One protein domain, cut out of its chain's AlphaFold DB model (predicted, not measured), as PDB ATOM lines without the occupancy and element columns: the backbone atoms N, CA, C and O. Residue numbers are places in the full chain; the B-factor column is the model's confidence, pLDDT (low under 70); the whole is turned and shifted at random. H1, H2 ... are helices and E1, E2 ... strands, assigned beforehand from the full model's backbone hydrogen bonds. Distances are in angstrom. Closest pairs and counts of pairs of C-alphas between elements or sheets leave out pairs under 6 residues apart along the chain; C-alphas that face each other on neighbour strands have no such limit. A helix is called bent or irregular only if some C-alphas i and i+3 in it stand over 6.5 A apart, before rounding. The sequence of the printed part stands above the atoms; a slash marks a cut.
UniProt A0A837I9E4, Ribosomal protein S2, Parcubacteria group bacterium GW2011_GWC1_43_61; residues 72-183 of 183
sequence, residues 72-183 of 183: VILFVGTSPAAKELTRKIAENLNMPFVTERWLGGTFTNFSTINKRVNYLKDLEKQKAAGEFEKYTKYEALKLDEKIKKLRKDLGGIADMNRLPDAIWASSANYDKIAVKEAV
ATOM      1  N   VAL A  72      39.816   5.620  36.840       94.38
ATOM      2  CA  VAL A  72      39.293   6.977  36.690       94.38
ATOM      3  C   VAL A  72      37.789   6.955  36.928       94.38
ATOM      4  O   VAL A  72      37.069   6.190  36.288       94.38
ATOM      5  N   ILE A  73      37.314   7.818  37.823       95.50
ATOM      6  CA  ILE A  73      35.888   7.977  38.122       95.50
ATOM      7  C   ILE A  73      35.448   9.336  37.586       95.50
ATOM      8  O   ILE A  73      36.016  10.357  37.965       95.50
ATOM      9  N   LEU A  74      34.447   9.354  36.708       95.94
ATOM     10  CA  LEU A  74      33.868  10.589  36.185       95.94
ATOM     11  C   LEU A  74      32.692  11.041  37.052       95.94
ATOM     12  O   LEU A  74      31.706  10.317  37.186       95.94
ATOM     13  N   PHE A  75      32.768  12.259  37.581       96.38
ATOM     14  CA  PHE A  75      31.691  12.860  38.365       96.38
ATOM     15  C   PHE A  75      30.774  13.712  37.486       96.38
ATOM     16  O   PHE A  75      31.198  14.701  36.894       96.38
ATOM     17  N   VAL A  76      29.494  13.366  37.414       96.50
ATOM     18  CA  VAL A  76      28.495  14.067  36.604       96.50
ATOM     19  C   VAL A  76      27.426  14.661  37.508       96.50
ATOM     20  O   VAL A  76      26.766  13.960  38.270       96.50
ATOM     21  N   GLY A  77      27.244  15.974  37.423       95.75
ATOM     22  CA  GLY A  77      26.249  16.671  38.222       95.75
ATOM     23  C   GLY A  77      25.803  17.964  37.576       95.75
ATOM     24  O   GLY A  77      26.316  19.032  37.902       95.75
ATOM     25  N   THR A  78      24.837  17.875  36.658       94.12
ATOM     26  CA  THR A  78      24.322  19.056  35.942       94.12
ATOM     27  C   THR A  78      23.175  19.765  36.662       94.12
ATOM     28  O   THR A  78      22.835  20.903  36.317       94.12
ATOM     29  N   SER A  79      22.596  19.137  37.693       93.19
ATOM     30  CA  SER A  79      21.555  19.747  38.525       93.19
ATOM     31  C   SER A  79      22.081  21.015  39.213       93.19
ATOM     32  O   SER A  79      23.160  20.954  39.808       93.19
ATOM     33  N   PRO A  80      21.339  22.145  39.207       92.06
ATOM     34  CA  PRO A  80      21.780  23.405  39.814       92.06
ATOM     35  C   PRO A  80      22.277  23.274  41.258       92.06
ATOM     36  O   PRO A  80      23.266  23.906  41.616       92.06
ATOM     37  N   ALA A  81      21.637  22.418  42.059       90.69
ATOM     38  CA  ALA A  81      22.026  22.171  43.447       90.69
ATOM     39  C   ALA A  81      23.320  21.344  43.577       90.69
ATOM     40  O   ALA A  81      24.032  21.463  44.570       90.69
ATOM     41  N   ALA A  82      23.638  20.516  42.578       92.88
ATOM     42  CA  ALA A  82      24.771  19.596  42.609       92.88
ATOM     43  C   ALA A  82      26.031  20.148  41.927       92.88
ATOM     44  O   ALA A  82      27.121  19.662  42.231       92.88
ATOM     45  N   LYS A  83      25.917  21.141  41.030       93.88
ATOM     46  CA  LYS A  83      27.038  21.621  40.194       93.88
ATOM     47  C   LYS A  83      28.287  21.956  41.002       93.88
ATOM     48  O   LYS A  83      29.361  21.423  40.746       93.88
ATOM     49  N   GLU A  84      28.135  22.843  41.980       94.56
ATOM     50  CA  GLU A  84      29.266  23.371  42.741       94.56
ATOM     51  C   GLU A  84      29.881  22.310  43.657       94.56
ATOM     52  O   GLU A  84      31.101  22.197  43.755       94.56
ATOM     53  N   LEU A  85      29.037  21.486  44.285       94.50
ATOM     54  CA  LEU A  85      29.493  20.399  45.144       94.50
ATOM     55  C   LEU A  85      30.258  19.338  44.340       94.50
ATOM     56  O   LEU A  85      31.340  18.922  44.740       94.50
ATOM     57  N   THR A  86      29.723  18.954  43.180       95.38
ATOM     58  CA  THR A  86      30.332  17.957  42.290       95.38
ATOM     59  C   THR A  86      31.694  18.430  41.791       95.38
ATOM     60  O   THR A  86      32.655  17.665  41.842       95.38
ATOM     61  N   ARG A  87      31.803  19.703  41.375       94.81
ATOM     62  CA  ARG A  87      33.077  20.318  40.970       94.81
ATOM     63  C   ARG A  87      34.111  20.236  42.087       94.81
ATOM     64  O   ARG A  87      35.177  19.671  41.882       94.81
ATOM     65  N   LYS A  88      33.768  20.743  43.276       95.44
ATOM     66  CA  LYS A  88      34.677  20.777  44.431       95.44
ATOM     67  C   LYS A  88      35.183  19.391  44.813       95.44
ATOM     68  O   LYS A  88      36.368  19.223  45.069       95.44
ATOM     69  N   ILE A  89      34.296  18.396  44.847       94.06
ATOM     70  CA  ILE A  89      34.673  17.015  45.178       94.06
ATOM     71  C   ILE A  89      35.633  16.455  44.127       94.06
ATOM     72  O   ILE A  89      36.668  15.897  44.482       94.06
ATOM     73  N   ALA A  90      35.315  16.621  42.845       94.44
ATOM     74  CA  ALA A  90      36.137  16.095  41.767       94.44
ATOM     75  C   ALA A  90      37.517  16.767  41.701       94.44
ATOM     76  O   ALA A  90      38.520  16.071  41.565       94.44
ATOM     77  N   GLU A  91      37.586  18.088  41.885       94.06
ATOM     78  CA  GLU A  91      38.844  18.841  41.956       94.06
ATOM     79  C   GLU A  91      39.698  18.399  43.153       94.06
ATOM     80  O   GLU A  91      40.878  18.102  42.986       94.06
ATOM     81  N   ASN A  92      39.094  18.246  44.336       94.38
ATOM     82  CA  ASN A  92      39.793  17.759  45.531       94.38
ATOM     83  C   ASN A  92      40.355  16.339  45.354       94.38
ATOM     84  O   ASN A  92      41.394  16.004  45.922       94.38
ATOM     85  N   LEU A  93      39.665  15.494  44.585       91.88
ATOM     86  CA  LEU A  93      40.075  14.116  44.301       91.88
ATOM     87  C   LEU A  93      40.934  13.986  43.034       91.88
ATOM     88  O   LEU A  93      41.370  12.877  42.714       91.88
ATOM     89  N   ASN A  94      41.180  15.092  42.328       92.69
ATOM     90  CA  ASN A  94      41.849  15.133  41.031       92.69
ATOM     91  C   ASN A  94      41.236  14.138  40.021       92.69
ATOM     92  O   ASN A  94      41.936  13.359  39.367       92.69
ATOM     93  N   MET A  95      39.906  14.143  39.949       95.00
ATOM     94  CA  MET A  95      39.089  13.308  39.072       95.00
ATOM     95  C   MET A  95      38.358  14.167  38.035       95.00
ATOM     96  O   MET A  95      38.042  15.326  38.312       95.00
ATOM     97  N   PRO A  96      38.058  13.626  36.842       96.06
ATOM     98  CA  PRO A  96      37.320  14.371  35.835       96.06
ATOM     99  C   PRO A  96      35.867  14.604  36.267       96.06
ATOM    100  O   PRO A  96      35.271  13.801  36.995       96.06
ATOM    101  N   PHE A  97      35.268  15.685  35.769       96.31
ATOM    102  CA  PHE A  97      33.881  16.034  36.069       96.31
ATOM    103  C   PHE A  97      33.132  16.709  34.919       96.31
ATOM    104  O   PHE A  97      33.716  17.324  34.029       96.31
ATOM    105  N   VAL A  98      31.801  16.654  34.981       95.81
ATOM    106  CA  VAL A  98      30.886  17.392  34.104       95.81
ATOM    107  C   VAL A  98      29.780  18.019  34.948       95.81
ATOM    108  O   VAL A  98      28.917  17.320  35.476       95.81
ATOM    109  N   THR A  99      29.778  19.349  35.059       95.12
ATOM    110  CA  THR A  99      28.787  20.081  35.873       95.12
ATOM    111  C   THR A  99      27.843  20.958  35.071       95.12
ATOM    112  O   THR A  99      26.837  21.419  35.591       95.12
ATOM    113  N   GLU A 100      28.161  21.271  33.818       92.69
ATOM    114  CA  GLU A 100      27.386  22.254  33.060       92.69
ATOM    115  C   GLU A 100      26.362  21.595  32.158       92.69
ATOM    116  O   GLU A 100      25.159  21.702  32.399       92.69
ATOM    117  N   ARG A 101      26.845  20.900  31.132       90.56
ATOM    118  CA  ARG A 101      26.015  20.175  30.186       90.56
ATOM    119  C   ARG A 101      26.740  18.915  29.752       90.56
ATOM    120  O   ARG A 101      27.897  18.974  29.355       90.56
ATOM    121  N   TRP A 102      26.016  17.800  29.734       93.44
ATOM    122  CA  TRP A 102      26.487  16.595  29.068       93.44
ATOM    123  C   TRP A 102      26.398  16.758  27.549       93.44
ATOM    124  O   TRP A 102      25.326  17.045  26.999       93.44
ATOM    125  N   LEU A 103      27.521  16.581  26.856       92.50
ATOM    126  CA  LEU A 103      27.540  16.518  25.400       92.50
ATOM    127  C   LEU A 103      27.225  15.082  24.981       92.50
ATOM    128  O   LEU A 103      27.957  14.158  25.318       92.50
ATOM    129  N   GLY A 104      26.125  14.885  24.255       93.06
ATOM    130  CA  GLY A 104      25.800  13.565  23.716       93.06
ATOM    131  C   GLY A 104      26.931  13.059  22.819       93.06
ATOM    132  O   GLY A 104      27.469  13.820  22.013       93.06
ATOM    133  N   GLY A 105      27.298  11.792  22.970       91.50
ATOM    134  CA  GLY A 105      28.466  11.205  22.324       91.50
ATOM    135  C   GLY A 105      29.753  11.295  23.142       91.50
ATOM    136  O   GLY A 105      30.813  11.013  22.589       91.50
ATOM    137  N   THR A 106      29.689  11.670  24.426       92.62
ATOM    138  CA  THR A 106      30.877  11.717  25.298       92.62
ATOM    139  C   THR A 106      31.516  10.347  25.451       92.62
ATOM    140  O   THR A 106      32.737  10.248  25.342       92.62
ATOM    141  N   PHE A 107      30.722   9.286  25.598       93.50
ATOM    142  CA  PHE A 107      31.264   7.925  25.624       93.50
ATOM    143  C   PHE A 107      31.168   7.231  24.271       93.50
ATOM    144  O   PHE A 107      32.147   6.656  23.800       93.50
ATOM    145  N   THR A 108      30.029   7.345  23.590       93.75
ATOM    146  CA  THR A 108      29.793   6.614  22.332       93.75
ATOM    147  C   THR A 108      30.583   7.167  21.143       93.75
ATOM    148  O   THR A 108      30.846   6.438  20.189       93.75
ATOM    149  N   ASN A 109      31.008   8.435  21.189       92.94
ATOM    150  CA  ASN A 109      31.838   9.076  20.166       92.94
ATOM    151  C   ASN A 109      33.004   9.862  20.793       92.94
ATOM    152  O   ASN A 109      33.277  11.023  20.459       92.94
ATOM    153  N   PHE A 110      33.728   9.200  21.698       93.44
ATOM    154  CA  PHE A 110      34.832   9.802  22.445       93.44
ATOM    155  C   PHE A 110      35.924  10.401  21.542       93.44
ATOM    156  O   PHE A 110      36.454  11.464  21.845       93.44
ATOM    157  N   SER A 111      36.205   9.798  20.380       92.81
ATOM    158  CA  SER A 111      37.171  10.334  19.404       92.81
ATOM    159  C   SER A 111      36.828  11.759  18.953       92.81
ATOM    160  O   SER A 111      37.699  12.630  18.885       92.81
ATOM    161  N   THR A 112      35.549  12.038  18.691       93.69
ATOM    162  CA  THR A 112      35.107  13.375  18.269       93.69
ATOM    163  C   THR A 112      35.178  14.373  19.419       93.69
ATOM    164  O   THR A 112      35.588  15.516  19.219       93.69
ATOM    165  N   ILE A 113      34.831  13.944  20.631       93.25
ATOM    166  CA  ILE A 113      34.934  14.785  21.827       93.25
ATOM    167  C   ILE A 113      36.392  15.107  22.145       93.25
ATOM    168  O   ILE A 113      36.714  16.271  22.373       93.25
ATOM    169  N   ASN A 114      37.295  14.136  22.021       92.50
ATOM    170  CA  ASN A 114      38.722  14.354  22.216       92.50
ATOM    171  C   ASN A 114      39.293  15.359  21.194       92.50
ATOM    172  O   ASN A 114      40.028  16.275  21.557       92.50
ATOM    173  N   LYS A 115      38.862  15.304  19.923       94.12
ATOM    174  CA  LYS A 115      39.207  16.345  18.930       94.12
ATOM    175  C   LYS A 115      38.746  17.741  19.362       94.12
ATOM    176  O   LYS A 115      39.448  18.719  19.120       94.12
ATOM    177  N   ARG A 116      37.577  17.858  20.001       93.75
ATOM    178  CA  ARG A 116      37.060  19.143  20.509       93.75
ATOM    179  C   ARG A 116      37.825  19.631  21.738       93.75
ATOM    180  O   ARG A 116      38.027  20.835  21.857       93.75
ATOM    181  N   VAL A 117      38.275  18.721  22.600       93.88
ATOM    182  CA  VAL A 117      39.172  19.029  23.725       93.88
ATOM    183  C   VAL A 117      40.523  19.532  23.215       93.88
ATOM    184  O   VAL A 117      40.982  20.581  23.657       93.88
ATOM    185  N   ASN A 118      41.123  18.856  22.232       94.56
ATOM    186  CA  ASN A 118      42.375  19.309  21.619       94.56
ATOM    187  C   ASN A 118      42.218  20.687  20.973       94.56
ATOM    188  O   ASN A 118      43.030  21.572  21.209       94.56
ATOM    189  N   TYR A 119      41.107  20.915  20.269       94.94
ATOM    190  CA  TYR A 119      40.798  22.226  19.706       94.94
ATOM    191  C   TYR A 119      40.686  23.337  20.770       94.94
ATOM    192  O   TYR A 119      41.116  24.462  20.531       94.94
ATOM    193  N   LEU A 120      40.130  23.041  21.953       94.94
ATOM    194  CA  LEU A 120      40.136  23.978  23.083       94.94
ATOM    195  C   LEU A 120      41.572  24.276  23.546       94.94
ATOM    196  O   LEU A 120      41.917  25.446  23.694       94.94
ATOM    197  N   LYS A 121      42.402  23.243  23.735       94.31
ATOM    198  CA  LYS A 121      43.804  23.400  24.159       94.31
ATOM    199  C   LYS A 121      44.615  24.227  23.154       94.31
ATOM    200  O   LYS A 121      45.390  25.089  23.559       94.31
ATOM    201  N   ASP A 122      44.390  24.021  21.859       94.94
ATOM    202  CA  ASP A 122      45.039  24.792  20.796       94.94
ATOM    203  C   ASP A 122      44.647  26.274  20.850       94.94
ATOM    204  O   ASP A 122      45.517  27.141  20.792       94.94
ATOM    205  N   LEU A 123      43.357  26.583  21.026       94.19
ATOM    206  CA  LEU A 123      42.888  27.967  21.163       94.19
ATOM    207  C   LEU A 123      43.468  28.661  22.403       94.19
ATOM    208  O   LEU A 123      43.840  29.831  22.338       94.19
ATOM    209  N   GLU A 124      43.561  27.955  23.530       94.00
ATOM    210  CA  GLU A 124      44.179  28.486  24.750       94.00
ATOM    211  C   GLU A 124      45.673  28.755  24.563       94.00
ATOM    212  O   GLU A 124      46.173  29.785  25.015       94.00
ATOM    213  N   LYS A 125      46.372  27.875  23.838       95.12
ATOM    214  CA  LYS A 125      47.784  28.050  23.497       95.12
ATOM    215  C   LYS A 125      48.005  29.254  22.579       95.12
ATOM    216  O   LYS A 125      48.888  30.058  22.857       95.12
ATOM    217  N   GLN A 126      47.195  29.410  21.530       93.19
ATOM    218  CA  GLN A 126      47.257  30.567  20.623       93.19
ATOM    219  C   GLN A 126      46.996  31.877  21.369       93.19
ATOM    220  O   GLN A 126      47.711  32.863  21.177       93.19
ATOM    221  N   LYS A 127      46.011  31.874  22.276       92.50
ATOM    222  CA  LYS A 127      45.724  33.018  23.140       92.50
ATOM    223  C   LYS A 127      46.911  33.359  24.042       92.50
ATOM    224  O   LYS A 127      47.279  34.525  24.136       92.50
ATOM    225  N   ALA A 128      47.521  32.362  24.683       92.94
ATOM    226  CA  ALA A 128      48.691  32.558  25.541       92.94
ATOM    227  C   ALA A 128      49.929  33.038  24.762       92.94
ATOM    228  O   ALA A 128      50.743  33.778  25.306       92.94
ATOM    229  N   ALA A 129      50.052  32.655  23.489       93.38
ATOM    230  CA  ALA A 129      51.119  33.089  22.589       93.38
ATOM    231  C   ALA A 129      50.910  34.500  21.997       93.38
ATOM    232  O   ALA A 129      51.738  34.952  21.210       93.38
ATOM    233  N   GLY A 130      49.814  35.193  22.336       90.50
ATOM    234  CA  GLY A 130      49.519  36.533  21.819       90.50
ATOM    235  C   GLY A 130      49.056  36.555  20.358       90.50
ATOM    236  O   GLY A 130      48.936  37.621  19.762       90.50
ATOM    237  N   GLU A 131      48.733  35.406  19.752       89.62
ATOM    238  CA  GLU A 131      48.301  35.354  18.346       89.62
ATOM    239  C   GLU A 131      47.000  36.129  18.097       89.62
ATOM    240  O   GLU A 131      46.731  36.561  16.974       89.62
ATOM    241  N   PHE A 132      46.212  36.353  19.152       89.38
ATOM    242  CA  PHE A 132      44.935  37.061  19.081       89.38
ATOM    243  C   PHE A 132      45.103  38.559  18.786       89.38
ATOM    244  O   PHE A 132      44.165  39.189  18.303       89.38
ATOM    245  N   GLU A 133      46.297  39.117  18.998       87.88
ATOM    246  CA  GLU A 133      46.617  40.523  18.710       87.88
ATOM    247  C   GLU A 133      46.620  40.839  17.208       87.88
ATOM    248  O   GLU A 133      46.471  41.994  16.815       87.88
ATOM    249  N   LYS A 134      46.747  39.813  16.357       90.62
ATOM    250  CA  LYS A 134      46.695  39.949  14.893       90.62
ATOM    251  C   LYS A 134      45.271  40.134  14.363       90.62
ATOM    252  O   LYS A 134      45.102  40.504  13.204       90.62
ATOM    253  N   TYR A 135      44.264  39.842  15.181       90.62
ATOM    254  CA  TYR A 135      42.860  39.907  14.797       90.62
ATOM    255  C   TYR A 135      42.239  41.251  15.164       90.62
ATOM    256  O   TYR A 135      42.716  41.987  16.029       90.62
ATOM    257  N   THR A 136      41.107  41.563  14.537       95.06
ATOM    258  CA  THR A 136      40.305  42.709  14.964       95.06
ATOM    259  C   THR A 136      39.760  42.490  16.381       95.06
ATOM    260  O   THR A 136      39.529  41.359  16.813       95.06
ATOM    261  N   LYS A 137      39.466  43.578  17.111       92.62
ATOM    262  CA  LYS A 137      38.867  43.498  18.462       92.62
ATOM    263  C   LYS A 137      37.603  42.630  18.496       92.62
ATOM    264  O   LYS A 137      37.362  41.935  19.478       92.62
ATOM    265  N   TYR A 138      36.802  42.673  17.429       94.31
ATOM    266  CA  TYR A 138      35.583  41.877  17.313       94.31
ATOM    267  C   TYR A 138      35.877  40.374  17.179       94.31
ATOM    268  O   TYR A 138      35.265  39.560  17.867       94.31
ATOM    269  N   GLU A 139      36.832  39.996  16.330       93.56
ATOM    270  CA  GLU A 139      37.231  38.597  16.135       93.56
ATOM    271  C   GLU A 139      37.912  38.021  17.378       93.56
ATOM    272  O   GLU A 139      37.566  36.920  17.809       93.56
ATOM    273  N   ALA A 140      38.805  38.789  18.008       92.81
ATOM    274  CA  ALA A 140      39.433  38.409  19.270       92.81
ATOM    275  C   ALA A 140      38.377  38.168  20.365       92.81
ATOM    276  O   ALA A 140      38.423  37.153  21.062       92.81
ATOM    277  N   LEU A 141      37.361  39.036  20.460       94.12
ATOM    278  CA  LEU A 141      36.232  38.842  21.372       94.12
ATOM    279  C   LEU A 141      35.465  37.546  21.066       94.12
ATOM    280  O   LEU A 141      35.124  36.802  21.984       94.12
ATOM    281  N   LYS A 142      35.211  37.244  19.787       95.06
ATOM    282  CA  LYS A 142      34.518  36.010  19.383       95.06
ATOM    283  C   LYS A 142      35.310  34.753  19.722       95.06
ATOM    284  O   LYS A 142      34.716  33.759  20.148       95.06
ATOM    285  N   LEU A 143      36.631  34.784  19.560       93.69
ATOM    286  CA  LEU A 143      37.507  33.687  19.970       93.69
ATOM    287  C   LEU A 143      37.476  33.500  21.492       93.69
ATOM    288  O   LEU A 143      37.345  32.372  21.965       93.69
ATOM    289  N   ASP A 144      37.474  34.590  22.254       93.75
ATOM    290  CA  ASP A 144      37.361  34.550  23.710       93.75
ATOM    291  C   ASP A 144      36.020  33.997  24.202       93.75
ATOM    292  O   ASP A 144      35.988  33.158  25.107       93.75
ATOM    293  N   GLU A 145      34.904  34.412  23.599       95.38
ATOM    294  CA  GLU A 145      33.582  33.834  23.871       95.38
ATOM    295  C   GLU A 145      33.569  32.325  23.588       95.38
ATOM    296  O   GLU A 145      33.012  31.538  24.363       95.38
ATOM    297  N   LYS A 146      34.223  31.907  22.498       94.81
ATOM    298  CA  LYS A 146      34.328  30.502  22.104       94.81
ATOM    299  C   LYS A 146      35.153  29.688  23.099       94.81
ATOM    300  O   LYS A 146      34.696  28.616  23.496       94.81
ATOM    301  N   ILE A 147      36.309  30.195  23.535       95.25
ATOM    302  CA  ILE A 147      37.140  29.558  24.569       95.25
ATOM    303  C   ILE A 147      36.342  29.425  25.862       95.25
ATOM    304  O   ILE A 147      36.244  28.327  26.398       95.25
ATOM    305  N   LYS A 148      35.703  30.504  26.335       95.31
ATOM    306  CA  LYS A 148      34.897  30.479  27.568       95.31
ATOM    307  C   LYS A 148      33.804  29.416  27.509       95.31
ATOM    308  O   LYS A 148      33.629  28.666  28.465       95.31
ATOM    309  N   LYS A 149      33.092  29.324  26.383       94.19
ATOM    310  CA  LYS A 149      32.044  28.318  26.185       94.19
ATOM    311  C   LYS A 149      32.608  26.896  26.177       94.19
ATOM    312  O   LYS A 149      32.090  26.034  26.876       94.19
ATOM    313  N   LEU A 150      33.682  26.658  25.427       93.38
ATOM    314  CA  LEU A 150      34.316  25.341  25.358       93.38
ATOM    315  C   LEU A 150      34.913  24.920  26.707       93.38
ATOM    316  O   LEU A 150      34.701  23.787  27.116       93.38
ATOM    317  N   ARG A 151      35.590  25.819  27.429       93.69
ATOM    318  CA  ARG A 151      36.122  25.566  28.777       93.69
ATOM    319  C   ARG A 151      35.008  25.230  29.762       93.69
ATOM    320  O   ARG A 151      35.157  24.320  30.567       93.69
ATOM    321  N   LYS A 152      33.884  25.944  29.679       92.56
ATOM    322  CA  LYS A 152      32.713  25.696  30.520       92.56
ATOM    323  C   LYS A 152      32.148  24.283  30.316       92.56
ATOM    324  O   LYS A 152      31.810  23.626  31.295       92.56
ATOM    325  N   ASP A 153      32.069  23.827  29.068       90.94
ATOM    326  CA  ASP A 153      31.451  22.540  28.730       90.94
ATOM    327  C   ASP A 153      32.429  21.350  28.835       90.94
ATOM    328  O   ASP A 153      32.040  20.271  29.267       90.94
ATOM    329  N   LEU A 154      33.696  21.534  28.442       92.62
ATOM    330  CA  LEU A 154      34.700  20.466  28.293       92.62
ATOM    331  C   LEU A 154      35.828  20.518  29.329       92.62
ATOM    332  O   LEU A 154      36.614  19.578  29.407       92.62
ATOM    333  N   GLY A 155      35.945  21.597  30.108       91.31
ATOM    334  CA  GLY A 155      37.096  21.827  30.987       91.31
ATOM    335  C   GLY A 155      37.315  20.709  32.005       91.31
ATOM    336  O   GLY A 155      38.447  20.283  32.197       91.31
ATOM    337  N   GLY A 156      36.240  20.173  32.585       92.12
ATOM    338  CA  GLY A 156      36.332  19.097  33.577       92.12
ATOM    339  C   GLY A 156      36.697  17.721  33.003       92.12
ATOM    340  O   GLY A 156      37.036  16.822  33.764       92.12
ATOM    341  N   ILE A 157      36.678  17.549  31.676       94.06
ATOM    342  CA  ILE A 157      37.133  16.326  30.989       94.06
ATOM    343  C   ILE A 157      38.365  16.575  30.112       94.06
ATOM    344  O   ILE A 157      38.756  15.709  29.333       94.06
ATOM    345  N   ALA A 158      38.988  17.752  30.217       90.38
ATOM    346  CA  ALA A 158      40.076  18.151  29.331       90.38
ATOM    347  C   ALA A 158      41.330  17.271  29.480       90.38
ATOM    348  O   ALA A 158      42.081  17.097  28.519       90.38
ATOM    349  N   ASP A 159      41.545  16.698  30.663       88.12
ATOM    350  CA  ASP A 159      42.689  15.828  30.965       88.12
ATOM    351  C   ASP A 159      42.370  14.336  30.788       88.12
ATOM    352  O   ASP A 159      43.203  13.462  31.038       88.12
ATOM    353  N   MET A 160      41.160  14.021  30.323       90.06
ATOM    354  CA  MET A 160      40.715  12.655  30.106       90.06
ATOM    355  C   MET A 160      41.259  12.117  28.776       90.06
ATOM    356  O   MET A 160      40.775  12.462  27.703       90.06
ATOM    357  N   ASN A 161      42.258  11.233  28.849       86.62
ATOM    358  CA  ASN A 161      42.882  10.615  27.665       86.62
ATOM    359  C   ASN A 161      42.249   9.273  27.259       86.62
ATOM    360  O   ASN A 161      42.463   8.791  26.148       86.62
ATOM    361  N   ARG A 162      41.486   8.656  28.161       91.69
ATOM    362  CA  ARG A 162      40.766   7.394  27.953       91.69
ATOM    363  C   ARG A 162      39.382   7.485  28.582       91.69
ATOM    364  O   ARG A 162      39.161   8.352  29.424       91.69
ATOM    365  N   LEU A 163      38.482   6.580  28.211       93.62
ATOM    366  CA  LEU A 163      37.178   6.474  28.866       93.62
ATOM    367  C   LEU A 163      37.339   6.194  30.373       93.62
ATOM    368  O   LEU A 163      38.289   5.503  30.759       93.62
ATOM    369  N   PRO A 164      36.451   6.739  31.221       94.94
ATOM    370  CA  PRO A 164      36.485   6.478  32.651       94.94
ATOM    371  C   PRO A 164      36.089   5.028  32.949       94.94
ATOM    372  O   PRO A 164      35.318   4.417  32.213       94.94
ATOM    373  N   ASP A 165      36.598   4.500  34.059       94.88
ATOM    374  CA  ASP A 165      36.316   3.142  34.531       94.88
ATOM    375  C   ASP A 165      34.960   3.068  35.262       94.88
ATOM    376  O   ASP A 165      34.335   2.011  35.325       94.88
ATOM    377  N   ALA A 166      34.486   4.199  35.799       95.12
ATOM    378  CA  ALA A 166      33.147   4.339  36.361       95.12
ATOM    379  C   ALA A 166      32.610   5.768  36.256       95.12
ATOM    380  O   ALA A 166      33.359   6.739  36.123       95.12
ATOM    381  N   ILE A 167      31.290   5.885  36.378       94.94
ATOM    382  CA  ILE A 167      30.569   7.152  36.434       94.94
ATOM    383  C   ILE A 167      29.816   7.265  37.759       94.94
ATOM    384  O   ILE A 167      29.140   6.332  38.193       94.94
ATOM    385  N   TRP A 168      29.901   8.435  38.380       95.31
ATOM    386  CA  TRP A 168      29.009   8.850  39.453       95.31
ATOM    387  C   TRP A 168      28.106   9.958  38.920       95.31
ATOM    388  O   TRP A 168      28.605  10.946  38.388       95.31
ATOM    389  N   ALA A 169      26.789   9.802  39.039       95.12
ATOM    390  CA  ALA A 169      25.819  10.783  38.561       95.12
ATOM    391  C   ALA A 169      24.941  11.286  39.712       95.12
ATOM    392  O   ALA A 169      24.340  10.487  40.429       95.12
ATOM    393  N   SER A 170      24.824  12.608  39.849       93.81
ATOM    394  CA  SER A 170      24.029  13.237  40.912       93.81
ATOM    395  C   SER A 170      22.525  12.976  40.774       93.81
ATOM    396  O   SER A 170      21.816  12.847  41.768       93.81
ATOM    397  N   SER A 171      22.013  12.914  39.539       90.75
ATOM    398  CA  SER A 171      20.598  12.682  39.271       90.75
ATOM    399  C   SER A 171      20.409  12.022  37.914       90.75
ATOM    400  O   SER A 171      20.656  12.626  36.874       90.75
ATOM    401  N   ALA A 172      19.847  10.814  37.904       90.25
ATOM    402  CA  ALA A 172      19.532  10.105  36.664       90.25
ATOM    403  C   ALA A 172      18.512  10.842  35.769       90.25
ATOM    404  O   ALA A 172      18.455  10.590  34.568       90.25
ATOM    405  N   ASN A 173      17.716  11.762  36.333       89.31
ATOM    406  CA  ASN A 173      16.745  12.548  35.571       89.31
ATOM    407  C   ASN A 173      17.405  13.710  34.819       89.31
ATOM    408  O   ASN A 173      17.134  13.892  33.633       89.31
ATOM    409  N   TYR A 174      18.277  14.475  35.487       89.75
ATOM    410  CA  TYR A 174      19.023  15.569  34.850       89.75
ATOM    411  C   TYR A 174      20.119  15.034  33.919       89.75
ATOM    412  O   TYR A 174      20.305  15.545  32.817       89.75
ATOM    413  N   ASP A 175      20.781  13.949  34.322       92.31
ATOM    414  CA  ASP A 175      21.947  13.380  33.643       92.31
ATOM    415  C   ASP A 175      21.588  12.133  32.804       92.31
ATOM    416  O   ASP A 175      22.420  11.262  32.555       92.31
ATOM    417  N   LYS A 176      20.336  12.036  32.329       93.25
ATOM    418  CA  LYS A 176      19.790  10.844  31.647       93.25
ATOM    419  C   LYS A 176      20.627  10.366  30.460       93.25
ATOM    420  O   LYS A 176      20.739   9.165  30.236       93.25
ATOM    421  N   ILE A 177      21.179  11.293  29.675       94.31
ATOM    422  CA  ILE A 177      22.007  10.953  28.505       94.31
ATOM    423  C   ILE A 177      23.330  10.331  28.959       94.31
ATOM    424  O   ILE A 177      23.723   9.312  28.407       94.31
ATOM    425  N   ALA A 178      23.961  10.889  29.996       94.44
ATOM    426  CA  ALA A 178      25.200  10.359  30.558       94.44
ATOM    427  C   ALA A 178      25.002   8.937  31.090       94.44
ATOM    428  O   ALA A 178      25.758   8.035  30.749       94.44
ATOM    429  N   VAL A 179      23.925   8.725  31.857       94.19
ATOM    430  CA  VAL A 179      23.570   7.401  32.384       94.19
ATOM    431  C   VAL A 179      23.269   6.421  31.252       94.19
ATOM    432  O   VAL A 179      23.696   5.278  31.312       94.19
ATOM    433  N   LYS A 180      22.567   6.856  30.199       94.56
ATOM    434  CA  LYS A 180      22.256   5.995  29.050       94.56
ATOM    435  C   LYS A 180      23.500   5.606  28.251       94.56
ATOM    436  O   LYS A 180      23.532   4.512  27.716       94.56
ATOM    437  N   GLU A 181      24.474   6.500  28.119       93.81
ATOM    438  CA  GLU A 181      25.728   6.214  27.414       93.81
ATOM    439  C   GLU A 181      26.687   5.328  28.219       93.81
ATOM    440  O   GLU A 181      27.595   4.747  27.634       93.81
ATOM    441  N   ALA A 182      26.520   5.258  29.541       91.38
ATOM    442  CA  ALA A 182      27.350   4.446  30.428       91.38
ATOM    443  C   ALA A 182      26.935   2.963  30.488       91.38
ATOM    444  O   ALA A 182      27.644   2.168  31.103       91.38
ATOM    445  N   VAL A 183      25.786   2.615  29.899       85.38
ATOM    446  CA  VAL A 183      25.210   1.260  29.841       85.38
ATOM    447  C   VAL A 183      25.347   0.719  28.428       85.38
ATOM    448  O   VAL A 183      25.754  -0.454  28.301       85.38
TER     449      VAL A 183
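AT A GLANCE: This is residues 72 to 183 of the 183 residues of the protein "Ribosomal protein S2" of Parcubacteria group bacterium GW2011_GWC1_43_61 (UniProt A0A837I9E4). Picture a small head with a long helical arm: the head holds a two-stranded parallel sheet, E1 and E2, with H1 to one side of it and H5 to the other, and the arm is H2 running out and H4 coming back, with little H3 at the far turn. H2 and H4 slant across each other. The printed part has 112 residues with five named helices and two named strands, in the order E1 H1 H2 H3 H4 E2 H5; the class is mostly helix. The whole is compact by its radius of gyration of the C-alphas, 15.3 A, yet elongated in outline, with spans of 46 by 29 by 24 A.

IN THESE COORDINATES: Find C-alpha 73 at (35.888, 7.977, 38.122); there E1 begins, residues 73 to 76, 9.7 A long. Next comes H1, residues 83 to 92, 14.4 A. Go on to C-alpha 110 at (34.832, 9.802, 22.445), where H2 begins; it runs to residue 128 over 26.8 A. H3, residues 131 to 134, spans 6.0 A. H4, residues 137 to 157, spans 30.0 A. It is irregular, with C-alphas 153 and 156 7.7 A apart, and has a kink of 44 degrees near residue 151. E2, residues 166 to 169, spans 10.0 A, and H5, residues 176 to 181, spans 8.6 A and ends at C-alpha 181, (25.728, 6.214, 27.414).

HOW THE PARTS SIT: Look first at E1 and E2, parallel neighbours at 21 degrees: N 74 and O 166 are 2.9 A apart and N 76 and O 168 2.8 A, within hydrogen-bond range. E1, H1 H2 H3 H4 and E2 make a strand-helix-strand unit, two parallel neighbour strands with helices between. Residues 97 to 98 pair, parallel, with residues 75 to 76 of E1. The closest C-alphas of E1 and H1 are those of Phe 75 and Ala 90, 6.5 A; those of E2 and H5 are Ala 169 and Val 179, 7.4 A. E1 and H4 are near each other, with 5 pairs of C-alphas within 10 A. H2 touches H4 with residues 117 to 124 alone, at a steep tilt of 46 degrees, opposite ways; the closest C-alphas are those of Leu 120 and Leu 150, 6.4 A. H3 is close to H4 but not clearly touching, with the C-alphas of Phe 132 and Ala 140 closest at 5.7 A. H1 and H4 are only just apart, 8.2 A at the closest. In H1, H2 and H5 every O i to N i+4 pair is within hydrogen-bond range, in H4 15 of 17, and H3 is too short for such a pair.

THE WHOLE: The C-alphas farthest apart are those of Lys 134 and Val 183, 46.7 A. Residues 72 to 183 run without a cut, and residue 183 is the chain's last. The link from H1 to H2, residues 93 to 109, is long. The mean pLDDT of the printed part is 93.3, and no printed residue is under 70.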